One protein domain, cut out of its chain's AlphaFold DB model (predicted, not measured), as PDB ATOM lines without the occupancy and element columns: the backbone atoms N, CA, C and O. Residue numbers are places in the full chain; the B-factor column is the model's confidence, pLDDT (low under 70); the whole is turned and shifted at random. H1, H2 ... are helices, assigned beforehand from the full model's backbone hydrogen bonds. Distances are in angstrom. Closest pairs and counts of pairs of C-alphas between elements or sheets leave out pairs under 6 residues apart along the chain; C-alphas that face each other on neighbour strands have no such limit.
ATOM      1  N   ASN A  24     162.630 146.447 118.957       65.69
ATOM      2  CA  ASN A  24     161.664 147.451 119.401       65.69
ATOM      3  C   ASN A  24     162.164 148.876 119.122       65.69
ATOM      4  O   ASN A  24     161.362 149.735 118.763       65.69
ATOM      5  N   GLU A  25     163.467 149.122 119.255       70.44
ATOM      6  CA  GLU A  25     164.112 150.395 118.914       70.44
ATOM      7  C   GLU A  25     163.980 150.702 117.417       70.44
ATOM      8  O   GLU A  25     163.420 151.742 117.060       70.44
ATOM      9  N   LEU A  26     164.324 149.747 116.544       71.50
ATOM     10  CA  LEU A  26     164.146 149.884 115.096       71.50
ATOM     11  C   LEU A  26     162.678 150.101 114.691       71.50
ATOM     12  O   LEU A  26     162.373 150.956 113.856       71.50
ATOM     13  N   LEU A  27     161.745 149.349 115.282       65.81
ATOM     14  CA  LEU A  27     160.314 149.502 115.013       65.81
ATOM     15  C   LEU A  27     159.812 150.893 115.418       65.81
ATOM     16  O   LEU A  27     159.063 151.521 114.668       65.81
ATOM     17  N   ASN A  28     160.232 151.386 116.583       72.44
ATOM     18  CA  ASN A  28     159.860 152.716 117.055       72.44
ATOM     19  C   ASN A  28     160.445 153.813 116.156       72.44
ATOM     20  O   ASN A  28     159.714 154.730 115.784       72.44
ATOM     21  N   ALA A  29     161.716 153.706 115.754       73.69
ATOM     22  CA  ALA A  29     162.342 154.645 114.823       73.69
ATOM     23  C   ALA A  29     161.621 154.672 113.465       73.69
ATOM     24  O   ALA A  29     161.376 155.738 112.902       73.69
ATOM     25  N   PHE A  30     161.193 153.506 112.976       72.38
ATOM     26  CA  PHE A  30     160.426 153.391 111.738       72.38
ATOM     27  C   PHE A  30     159.048 154.060 111.829       72.38
ATOM     28  O   PHE A  30     158.656 154.785 110.913       72.38
ATOM     29  N   ILE A  31     158.319 153.844 112.930       72.44
ATOM     30  CA  ILE A  31     157.026 154.502 113.180       72.44
ATOM     31  C   ILE A  31     157.210 156.023 113.230       72.44
ATOM     32  O   ILE A  31     156.487 156.743 112.544       72.44
ATOM     33  N   LEU A  32     158.216 156.504 113.968       76.50
ATOM     34  CA  LEU A  32     158.516 157.933 114.089       76.50
ATOM     35  C   LEU A  32     158.832 158.578 112.736       76.50
ATOM     36  O   LEU A  32     158.307 159.649 112.447       76.50
ATOM     37  N   PHE A  33     159.624 157.920 111.885       76.31
ATOM     38  CA  PHE A  33     159.894 158.416 110.536       76.31
ATOM     39  C   PHE A  33     158.618 158.522 109.696       76.31
ATOM     40  O   PHE A  33     158.406 159.533 109.034       76.31
ATOM     41  N   TYR A  34     157.747 157.510 109.714       74.94
ATOM     42  CA  TYR A  34     156.513 157.554 108.925       74.94
ATOM     43  C   TYR A  34     155.518 158.610 109.409       74.94
ATOM     44  O   TYR A  34     154.833 159.208 108.573       74.94
ATOM     45  N   ASP A  35     155.457 158.840 110.720       79.25
ATOM     46  CA  ASP A  35     154.582 159.836 111.332       79.25
ATOM     47  C   ASP A  35     155.116 161.274 111.165       79.25
ATOM     48  O   ASP A  35     154.314 162.207 111.082       79.25
ATOM     49  N   ASP A  36     156.438 161.466 111.059       82.88
ATOM     50  CA  ASP A  36     157.080 162.779 110.897       82.88
ATOM     51  C   ASP A  36     158.343 162.723 110.015       82.88
ATOM     52  O   ASP A  36     159.463 162.763 110.514       82.88
ATOM     53  N   GLN A  37     158.164 162.658 108.688       82.69
ATOM     54  CA  GLN A  37     159.244 162.484 107.697       82.69
ATOM     55  C   GLN A  37     160.169 163.707 107.574       82.69
ATOM     56  O   GLN A  37     160.141 164.458 106.593       82.69
ATOM     57  N   THR A  38     161.025 163.892 108.570       89.50
ATOM     58  CA  THR A  38     162.061 164.926 108.632       89.50
ATOM     59  C   THR A  38     163.454 164.309 108.505       89.50
ATOM     60  O   THR A  38     163.617 163.113 108.763       89.50
ATOM     61  N   PRO A  39     164.487 165.100 108.149       86.12
ATOM     62  CA  PRO A  39     165.864 164.608 108.121       86.12
ATOM     63  C   PRO A  39     166.299 163.933 109.431       86.12
ATOM     64  O   PRO A  39     166.899 162.869 109.379       86.12
ATOM     65  N   ASP A  40     165.921 164.483 110.588       83.94
ATOM     66  CA  ASP A  40     166.293 163.934 111.901       83.94
ATOM     67  C   ASP A  40     165.712 162.527 112.133       83.94
ATOM     68  O   ASP A  40     166.413 161.615 112.579       83.94
ATOM     69  N   THR A  41     164.435 162.320 111.801       80.69
ATOM     70  CA  THR A  41     163.805 160.992 111.921       80.69
ATOM     71  C   THR A  41     164.337 159.993 110.893       80.69
ATOM     72  O   THR A  41     164.430 158.805 111.196       80.69
ATOM     73  N   ALA A  42     164.729 160.463 109.703       77.12
ATOM     74  CA  ALA A  42     165.375 159.631 108.695       77.12
ATOM     75  C   ALA A  42     166.744 159.144 109.185       77.12
ATOM     76  O   ALA A  42     167.025 157.955 109.088       77.12
ATOM     77  N   THR A  43     167.553 160.035 109.768       81.69
ATOM     78  CA  THR A  43     168.843 159.678 110.377       81.69
ATOM     79  C   THR A  43     168.667 158.708 111.539       81.69
ATOM     80  O   THR A  43     169.388 157.726 111.619       81.69
ATOM     81  N   THR A  44     167.669 158.922 112.400       81.31
ATOM     82  CA  THR A  44     167.401 158.005 113.521       81.31
ATOM     83  C   THR A  44     167.045 156.600 113.023       81.31
ATOM     84  O   THR A  44     167.524 155.611 113.563       81.31
ATOM     85  N   LEU A  45     166.217 156.495 111.979       77.62
ATOM     86  CA  LEU A  45     165.894 155.206 111.367       77.62
ATOM     87  C   LEU A  45     167.128 154.538 110.742       77.62
ATOM     88  O   LEU A  45     167.298 153.330 110.878       77.62
ATOM     89  N   ASP A  46     167.968 155.313 110.063       78.12
ATOM     90  CA  ASP A  46     169.209 154.838 109.449       78.12
ATOM     91  C   ASP A  46     170.183 154.268 110.499       78.12
ATOM     92  O   ASP A  46     170.623 153.123 110.382       78.12
ATOM     93  N   ASP A  47     170.404 154.999 111.595       78.94
ATOM     94  CA  ASP A  47     171.246 154.566 112.716       78.94
ATOM     95  C   ASP A  47     170.740 153.257 113.356       78.94
ATOM     96  O   ASP A  47     171.527 152.348 113.633       78.94
ATOM     97  N   GLU A  48     169.427 153.111 113.555       75.88
ATOM     98  CA  GLU A  48     168.863 151.878 114.124       75.88
ATOM     99  C   GLU A  48     168.965 150.678 113.170       75.88
ATOM    100  O   GLU A  48     169.170 149.538 113.607       75.88
ATOM    101  N   ILE A  49     168.869 150.909 111.854       73.62
ATOM    102  CA  ILE A  49     169.139 149.875 110.846       73.62
ATOM    103  C   ILE A  49     170.608 149.451 110.931       73.62
ATOM    104  O   ILE A  49     170.892 148.250 110.949       73.62
ATOM    105  N   HIS A  50     171.535 150.406 111.041       75.69
ATOM    106  CA  HIS A  50     172.962 150.130 111.206       75.69
ATOM    107  C   HIS A  50     173.257 149.306 112.463       75.69
ATOM    108  O   HIS A  50     173.940 148.282 112.380       75.69
ATOM    109  N   ASN A  51     172.693 149.688 113.610       75.88
ATOM    110  CA  ASN A  51     172.849 148.951 114.867       75.88
ATOM    111  C   ASN A  51     172.312 147.520 114.756       75.88
ATOM    112  O   ASN A  51     173.022 146.563 115.064       75.88
ATOM    113  N   THR A  52     171.102 147.361 114.216       71.44
ATOM    114  CA  THR A  52     170.482 146.042 114.033       71.44
ATOM    115  C   THR A  52     171.321 145.142 113.119       71.44
ATOM    116  O   THR A  52     171.454 143.942 113.367       71.44
ATOM    117  N   MET A  53     171.917 145.702 112.064       71.69
ATOM    118  CA  MET A  53     172.799 144.946 111.175       71.69
ATOM    119  C   MET A  53     174.110 144.538 111.854       71.69
ATOM    120  O   MET A  53     174.557 143.407 111.652       71.69
ATOM    121  N   ASN A  54     174.695 145.400 112.690       77.25
ATOM    122  CA  ASN A  54     175.859 145.043 113.505       77.25
ATOM    123  C   ASN A  54     175.546 143.849 114.425       77.25
ATOM    124  O   ASN A  54     176.306 142.880 114.457       77.25
ATOM    125  N   ASP A  55     174.395 143.861 115.104       76.62
ATOM    126  CA  ASP A  55     173.970 142.758 115.979       76.62
ATOM    127  C   ASP A  55     173.696 141.463 115.212       76.62
ATOM    128  O   ASP A  55     173.978 140.353 115.683       76.62
ATOM    129  N   PHE A  56     173.147 141.590 114.004       74.00
ATOM    130  CA  PHE A  56     172.941 140.457 113.117       74.00
ATOM    131  C   PHE A  56     174.277 139.820 112.712       74.00
ATOM    132  O   PHE A  56     174.424 138.599 112.811       74.00
ATOM    133  N   ILE A  57     175.273 140.629 112.330       77.75
ATOM    134  CA  ILE A  57     176.627 140.152 112.018       77.75
ATOM    135  C   ILE A  57     177.268 139.484 113.238       77.75
ATOM    136  O   ILE A  57     177.849 138.406 113.113       77.75
ATOM    137  N   ASP A  58     177.105 140.063 114.424       78.50
ATOM    138  CA  ASP A  58     177.588 139.478 115.674       78.50
ATOM    139  C   ASP A  58     176.958 138.107 115.948       78.50
ATOM    140  O   ASP A  58     177.656 137.148 116.291       78.50
ATOM    141  N   THR A  59     175.651 137.977 115.726       74.38
ATOM    142  CA  THR A  59     174.920 136.713 115.885       74.38
ATOM    143  C   THR A  59     175.368 135.663 114.864       74.38
ATOM    144  O   THR A  59     175.561 134.491 115.214       74.38
ATOM    145  N   MET A  60     175.582 136.064 113.606       77.88
ATOM    146  CA  MET A  60     176.128 135.179 112.573       77.88
ATOM    147  C   MET A  60     177.538 134.711 112.929       77.88
ATOM    148  O   MET A  60     177.825 133.520 112.826       77.88
ATOM    149  N   ALA A  61     178.395 135.608 113.418       79.75
ATOM    150  CA  ALA A  61     179.754 135.270 113.814       79.75
ATOM    151  C   ALA A  61     179.795 134.277 114.983       79.75
ATOM    152  O   ALA A  61     180.592 133.341 114.967       79.75
ATOM    153  N   LEU A  62     178.913 134.434 115.976       79.75
ATOM    154  CA  LEU A  62     178.774 133.470 117.073       79.75
ATOM    155  C   LEU A  62     178.287 132.104 116.578       79.75
ATOM    156  O   LEU A  62     178.788 131.071 117.019       79.75
ATOM    157  N   SER A  63     177.341 132.095 115.637       77.06
ATOM    158  CA  SER A  63     176.842 130.862 115.019       77.06
ATOM    159  C   SER A  63     177.939 130.154 114.217       77.06
ATOM    160  O   SER A  63     178.093 128.935 114.312       77.06
ATOM    161  N   LEU A  64     178.743 130.919 113.476       80.31
ATOM    162  CA  LEU A  64     179.875 130.411 112.711       80.31
ATOM    163  C   LEU A  64     180.973 129.857 113.622       80.31
ATOM    164  O   LEU A  64     181.488 128.776 113.354       80.31
ATOM    165  N   LEU A  65     181.281 130.539 114.727       86.56
ATOM    166  CA  LEU A  65     182.224 130.043 115.728       86.56
ATOM    167  C   LEU A  65     181.745 128.720 116.334       86.56
ATOM    168  O   LEU A  65     182.525 127.777 116.440       86.56
ATOM    169  N   ALA A  66     180.462 128.625 116.696       78.62
ATOM    170  CA  ALA A  66     179.890 127.393 117.234       78.62
ATOM    171  C   ALA A  66     180.010 126.227 116.241       78.62
ATOM    172  O   ALA A  66     180.366 125.114 116.635       78.62
ATOM    173  N   TYR A  67     179.768 126.485 114.951       81.31
ATOM    174  CA  TYR A  67     180.002 125.506 113.892       81.31
ATOM    175  C   TYR A  67     181.487 125.130 113.780       81.31
ATOM    176  O   TYR A  67     181.813 123.944 113.785       81.31
ATOM    177  N   ALA A  68     182.384 126.117 113.735       83.69
ATOM    178  CA  ALA A  68     183.821 125.905 113.605       83.69
ATOM    179  C   ALA A  68     184.371 125.050 114.763       83.69
ATOM    180  O   ALA A  68     185.043 124.045 114.537       83.69
ATOM    181  N   THR A  69     183.979 125.372 115.999       86.94
ATOM    182  CA  THR A  69     184.312 124.581 117.193       86.94
ATOM    183  C   THR A  69     183.768 123.153 117.094       86.94
ATOM    184  O   THR A  69     184.477 122.200 117.406       86.94
ATOM    185  N   ALA A  70     182.529 122.967 116.623       83.81
ATOM    186  CA  ALA A  70     181.944 121.635 116.463       83.81
ATOM    187  C   ALA A  70     182.665 120.774 115.407       83.81
ATOM    188  O   ALA A  70     182.644 119.548 115.510       83.81
ATOM    189  N   GLN A  71     183.308 121.401 114.418       84.81
ATOM    190  CA  GLN A  71     184.126 120.734 113.400       84.81
ATOM    191  C   GLN A  71     185.608 120.583 113.799       84.81
ATOM    192  O   GLN A  71     186.379 119.991 113.050       84.81
ATOM    193  N   GLY A  72     186.010 121.064 114.981       87.69
ATOM    194  CA  GLY A  72     187.385 120.951 115.479       87.69
ATOM    195  C   GLY A  72     188.354 122.012 114.946       87.69
ATOM    196  O   GLY A  72     189.564 121.794 114.971       87.69
ATOM    197  N   TYR A  73     187.848 123.150 114.464       85.56
ATOM    198  CA  TYR A  73     188.670 124.311 114.112       85.56
ATOM    199  C   TYR A  73     188.984 125.138 115.367       85.56
ATOM    200  O   TYR A  73     188.343 126.151 115.646       85.56
ATOM    201  N   ASP A  74     189.962 124.676 116.147       82.19
ATOM    202  CA  ASP A  74     190.331 125.273 117.441       82.19
ATOM    203  C   ASP A  74     191.074 126.620 117.316       82.19
ATOM    204  O   ASP A  74     191.254 127.330 118.306       82.19
ATOM    205  N   ASP A  75     191.534 126.977 116.115       85.69
ATOM    206  CA  ASP A  75     192.264 128.213 115.819       85.69
ATOM    207  C   ASP A  75     191.380 129.328 115.229       85.69
ATOM    208  O   ASP A  75     191.889 130.383 114.840       85.69
ATOM    209  N   VAL A  76     190.063 129.107 115.190       90.31
ATOM    210  CA  VAL A  76     189.054 130.089 114.790       90.31
ATOM    211  C   VAL A  76     188.469 130.760 116.031       90.31
ATOM    212  O   VAL A  76     187.989 130.096 116.947       90.31
ATOM    213  N   ASP A  77     188.473 132.094 116.055       92.19
ATOM    214  CA  ASP A  77     187.873 132.889 117.126       92.19
ATOM    215  C   ASP A  77     186.707 133.758 116.628       92.19
ATOM    216  O   ASP A  77     186.457 133.908 115.430       92.19
ATOM    217  N   VAL A  78     185.965 134.354 117.570       89.50
ATOM    218  CA  VAL A  78     184.815 135.213 117.241       89.50
ATOM    219  C   VAL A  78     185.217 136.417 116.385       89.50
ATOM    220  O   VAL A  78     184.431 136.870 115.560       89.50
ATOM    221  N   SER A  79     186.436 136.935 116.563       93.94
ATOM    222  CA  SER A  79     186.937 138.071 115.792       93.94
ATOM    223  C   SER A  79     187.101 137.669 114.330       93.94
ATOM    224  O   SER A  79     186.570 138.343 113.455       93.94
ATOM    225  N   PHE A  80     187.748 136.538 114.060       92.94
ATOM    226  CA  PHE A  80     187.860 135.968 112.725       92.94
ATOM    227  C   PHE A  80     186.482 135.745 112.090       92.94
ATOM    228  O   PHE A  80     186.244 136.214 110.979       92.94
ATOM    229  N   CYS A  81     185.545 135.120 112.811       87.50
ATOM    230  CA  CYS A  81     184.193 134.890 112.303       87.50
ATOM    231  C   CYS A  81     183.461 136.196 111.959       87.50
ATOM    232  O   CYS A  81     182.823 136.269 110.914       87.50
ATOM    233  N   LYS A  82     183.587 137.246 112.785       90.12
ATOM    234  CA  LYS A  82     183.007 138.569 112.492       90.12
ATOM    235  C   LYS A  82     183.602 139.179 111.229       90.12
ATOM    236  O   LYS A  82     182.855 139.668 110.387       90.12
ATOM    237  N   LYS A  83     184.929 139.136 111.082       93.44
ATOM    238  CA  LYS A  83     185.620 139.652 109.890       93.44
ATOM    239  C   LYS A  83     185.180 138.915 108.631       93.44
ATOM    240  O   LYS A  83     184.903 139.554 107.625       93.44
ATOM    241  N   LEU A  84     185.060 137.591 108.712       88.75
ATOM    242  CA  LEU A  84     184.587 136.758 107.614       88.75
ATOM    243  C   LEU A  84     183.140 137.105 107.234       88.75
ATOM    244  O   LEU A  84     182.869 137.343 106.063       88.75
ATOM    245  N   CYS A  85     182.230 137.228 108.208       85.50
ATOM    246  CA  CYS A  85     180.850 137.658 107.958       85.50
ATOM    247  C   CYS A  85     180.783 139.034 107.280       85.50
ATOM    248  O   CYS A  85     180.098 139.173 106.270       85.50
ATOM    249  N   TRP A  86     181.532 140.024 107.772       87.06
ATOM    250  CA  TRP A  86     181.613 141.336 107.129       87.06
ATOM    251  C   TRP A  86     182.202 141.274 105.718       87.06
ATOM    252  O   TRP A  86     181.693 141.934 104.820       87.06
ATOM    253  N   GLY A  87     183.242 140.470 105.500       86.00
ATOM    254  CA  GLY A  87     183.873 140.308 104.191       86.00
ATOM    255  C   GLY A  87     182.926 139.763 103.116       86.00
ATOM    256  O   GLY A  87     183.073 140.094 101.946       86.00
ATOM    257  N   THR A  88     181.886 139.007 103.489       83.12
ATOM    258  CA  THR A  88     180.836 138.584 102.536       83.12
ATOM    259  C   THR A  88     179.918 139.721 102.072       83.12
ATOM    260  O   THR A  88     179.150 139.544 101.129       83.12
ATOM    261  N   MET A  89     179.991 140.891 102.714       81.81
ATOM    262  CA  MET A  89     179.192 142.076 102.394       81.81
ATOM    263  C   MET A  89     179.938 143.093 101.521       81.81
ATOM    264  O   MET A  89     179.440 144.204 101.318       81.81
ATOM    265  N   VAL A  90     181.116 142.736 101.005       83.75
ATOM    266  CA  VAL A  90     181.890 143.576 100.083       83.75
ATOM    267  C   VAL A  90     181.011 144.059  98.925       83.75
ATOM    268  O   VAL A  90     180.268 143.286  98.317       83.75
ATOM    269  N   GLY A  91     181.102 145.356  98.621       78.88
ATOM    270  CA  GLY A  91     180.318 146.011  97.570       78.88
ATOM    271  C   GLY A  91     178.911 146.451  97.991       78.88
ATOM    272  O   GLY A  91     178.116 146.824  97.128       78.88
ATOM    273  N   THR A  92     178.585 146.394  99.285       80.50
ATOM    274  CA  THR A  92     177.382 147.030  99.846       80.50
ATOM    275  C   THR A  92     177.727 148.371 100.489       80.50
ATOM    276  O   THR A  92     178.783 148.495 101.105       80.50
ATOM    277  N   ASP A  93     176.810 149.339 100.416       81.62
ATOM    278  CA  ASP A  93     176.982 150.660 101.045       81.62
ATOM    279  C   ASP A  93     177.286 150.524 102.550       81.62
ATOM    280  O   ASP A  93     178.211 151.141 103.065       81.62
ATOM    281  N   LEU A  94     176.608 149.593 103.234       76.06
ATOM    282  CA  LEU A  94     176.824 149.321 104.658       76.06
ATOM    283  C   LEU A  94     178.269 148.907 104.980       76.06
ATOM    284  O   LEU A  94     178.830 149.322 105.991       76.06
ATOM    285  N   PHE A  95     178.881 148.075 104.134       82.31
ATOM    286  CA  PHE A  95     180.273 147.661 104.309       82.31
ATOM    287  C   PHE A  95     181.231 148.851 104.170       82.31
ATOM    288  O   PHE A  95     182.224 148.934 104.895       82.31
ATOM    289  N   GLU A  96     180.919 149.783 103.269       87.75
ATOM    290  CA  GLU A  96     181.719 150.986 103.038       87.75
ATOM    291  C   GLU A  96     181.543 152.037 104.145       87.75
ATOM    292  O   GLU A  96     182.507 152.716 104.505       87.75
ATOM    293  N   GLU A  97     180.339 152.148 104.706       85.19
ATOM    294  CA  GLU A  97     179.973 153.154 105.709       85.19
ATOM    295  C   GLU A  97     180.377 152.762 107.137       85.19
ATOM    296  O   GLU A  97     180.794 153.620 107.919       85.19
ATOM    297  N   VAL A  98     180.301 151.472 107.484       83.25
ATOM    298  CA  VAL A  98     180.594 150.985 108.846       83.25
ATOM    299  C   VAL A  98     182.088 150.744 109.070       83.25
ATOM    300  O   VAL A  98     182.602 150.945 110.174       83.25
ATOM    301  N   LEU A  99     182.812 150.295 108.043       86.94
ATOM    302  CA  LEU A  99     184.206 149.875 108.173       86.94
ATOM    303  C   LEU A  99     185.165 150.927 107.626       86.94
ATOM    304  O   LEU A  99     184.960 151.494 106.558       86.94
ATOM    305  N   SER A 100     186.294 151.128 108.306       92.81
ATOM    306  CA  SER A 100     187.400 151.904 107.734       92.81
ATOM    307  C   SER A 100     187.976 151.212 106.494       92.81
ATOM    308  O   SER A 100     187.976 149.986 106.411       92.81
ATOM    309  N   SER A 101     188.586 151.963 105.574       93.81
ATOM    310  CA  SER A 101     189.183 151.388 104.354       93.81
ATOM    311  C   SER A 101     190.214 150.281 104.631       93.81
ATOM    312  O   SER A 101     190.356 149.355 103.839       93.81
ATOM    313  N   SER A 102     190.925 150.337 105.765       94.44
ATOM    314  CA  SER A 102     191.824 149.254 106.186       94.44
ATOM    315  C   SER A 102     191.081 147.993 106.624       94.44
ATOM    316  O   SER A 102     191.526 146.896 106.302       94.44
ATOM    317  N   GLN A 103     189.961 148.140 107.339       94.50
ATOM    318  CA  GLN A 103     189.120 147.006 107.730       94.50
ATOM    319  C   GLN A 103     188.438 146.395 106.512       94.50
ATOM    320  O   GLN A 103     188.407 145.179 106.398       94.50
ATOM    321  N   GLN A 104     187.961 147.225 105.583       92.75
ATOM    322  CA  GLN A 104     187.369 146.768 104.328       92.75
ATOM    323  C   GLN A 104     188.337 145.851 103.573       92.75
ATOM    324  O   GLN A 104     188.012 144.698 103.306       92.75
ATOM    325  N   LEU A 105     189.568 146.319 103.336       94.62
ATOM    326  CA  LEU A 105     190.590 145.523 102.661       94.62
ATOM    327  C   LEU A 105     190.927 144.236 103.430       94.62
ATOM    328  O   LEU A 105     191.089 143.177 102.831       94.62
ATOM    329  N   GLU A 106     191.068 144.306 104.753       95.12
ATOM    330  CA  GLU A 106     191.349 143.121 105.568       95.12
ATOM    331  C   GLU A 106     190.221 142.084 105.458       95.12
ATOM    332  O   GLU A 106     190.484 140.899 105.263       95.12
ATOM    333  N   TYR A 107     188.969 142.521 105.577       93.88
ATOM    334  CA  TYR A 107     187.815 141.629 105.681       93.88
ATOM    335  C   TYR A 107     187.460 141.045 104.312       93.88
ATOM    336  O   TYR A 107     187.154 139.858 104.227       93.88
ATOM    337  N   GLU A 108     187.596 141.834 103.241       91.56
ATOM    338  CA  GLU A 108     187.519 141.364 101.853       91.56
ATOM    339  C   GLU A 108     188.527 140.242 101.594       91.56
ATOM    340  O   GLU A 108     188.153 139.176 101.109       91.56
ATOM    341  N   ASN A 109     189.793 140.444 101.977       92.50
ATOM    342  CA  ASN A 109     190.826 139.430 101.784       92.50
ATOM    343  C   ASN A 109     190.524 138.152 102.574       92.50
ATOM    344  O   ASN A 109     190.669 137.062 102.029       92.50
ATOM    345  N   ILE A 110     190.077 138.270 103.830       91.75
ATOM    346  CA  ILE A 110     189.675 137.109 104.638       91.75
ATOM    347  C   ILE A 110     188.556 136.334 103.935       91.75
ATOM    348  O   ILE A 110     188.666 135.121 103.777       91.75
ATOM    349  N   ALA A 111     187.505 137.016 103.472       87.00
ATOM    350  CA  ALA A 111     186.403 136.354 102.781       87.00
ATOM    351  C   ALA A 111     186.838 135.700 101.465       87.00
ATOM    352  O   ALA A 111     186.461 134.558 101.216       87.00
ATOM    353  N   ALA A 112     187.664 136.370 100.660       86.38
ATOM    354  CA  ALA A 112     188.175 135.815  99.409       86.38
ATOM    355  C   ALA A 112     189.046 134.568  99.639       86.38
ATOM    356  O   ALA A 112     188.864 133.558  98.961       86.38
ATOM    357  N   ILE A 113     189.952 134.605 100.624       88.50
ATOM    358  CA  ILE A 113     190.823 133.470 100.971       88.50
ATOM    359  C   ILE A 113     189.997 132.249 101.383       88.50
ATOM    360  O   ILE A 113     190.260 131.145 100.898       88.50
ATOM    361  N   GLU A 114     189.003 132.445 102.253       85.88
ATOM    362  CA  GLU A 114     188.139 131.369 102.746       85.88
ATOM    363  C   GLU A 114     187.196 130.836 101.662       85.88
ATOM    364  O   GLU A 114     187.025 129.625 101.536       85.88
ATOM    365  N   GLN A 115     186.611 131.721 100.851       82.44
ATOM    366  CA  GLN A 115     185.682 131.341  99.787       82.44
ATOM    367  C   GLN A 115     186.376 130.549  98.675       82.44
ATOM    368  O   GLN A 115     185.866 129.514  98.244       82.44
ATOM    369  N   ASP A 116     187.534 131.025  98.216       84.19
ATOM    370  CA  ASP A 116     188.263 130.412  97.104       84.19
ATOM    371  C   ASP A 116     189.219 129.300  97.573       84.19
ATOM    372  O   ASP A 116     189.905 128.684  96.755       84.19
ATOM    373  N   ASN A 117     189.258 129.025  98.885       80.62
ATOM    374  CA  ASN A 117     190.132 128.043  99.521       80.62
ATOM    375  C   ASN A 117     191.594 128.199  99.049       80.62
ATOM    376  O   ASN A 117     192.233 127.251  98.577       80.62
TER     377      ASN A 117
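AT A GLANCE: This is residues 24 to 117 of the 129 residues of an uncharacterized protein of unidentified eubacterium SCB49 (UniProt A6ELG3). One long helix, H2, makes the long axis; H1 folds back along its first part, H3 packs on its later part, and H5 crosses H3, with little H4 near by. The printed part has 94 residues, with five named helices in the order H1, H2, H3, H4, H5 and no named strand; the helices hold 75 of the 94 printed residues, and the class is all helix. The whole is loose, radius of gyration of the C-alphas 16.3 A, spanning 51 by 27 by 17 A.

HOW THE PARTS SIT: H1, residues 24 to 35, and H2, residues 39 to 70, form a helical hairpin at 27 degrees, closest C-alphas Phe 33 and Thr 41, 4.9 A. H3, residues 78 to 87, touches residues 57 to 65 of H2 alone, closest C-alphas Cys 81 and Ala 61, 4.7 A. H5, residues 101 to 115, touches H3 about perpendicular at 87 degrees, closest C-alphas Tyr 107 and Gly 87, 4.4 A. H4, residues 93 to 98, is close to but not clearly touching H2, C-alphas Leu 94 and His 50 7.6 A apart. In each helix every O i to N i+4 pair is within hydrogen-bond range.

IN THESE COORDINATES: H1 begins at C-alpha 24 (161.664, 147.451, 119.401); H2 is 46.6 A long; H5 ends at C-alpha 115 (185.682, 131.341, 99.787).

THE WHOLE: The printed part has no cut and no long link; residues 24 and 27 are under pLDDT 70.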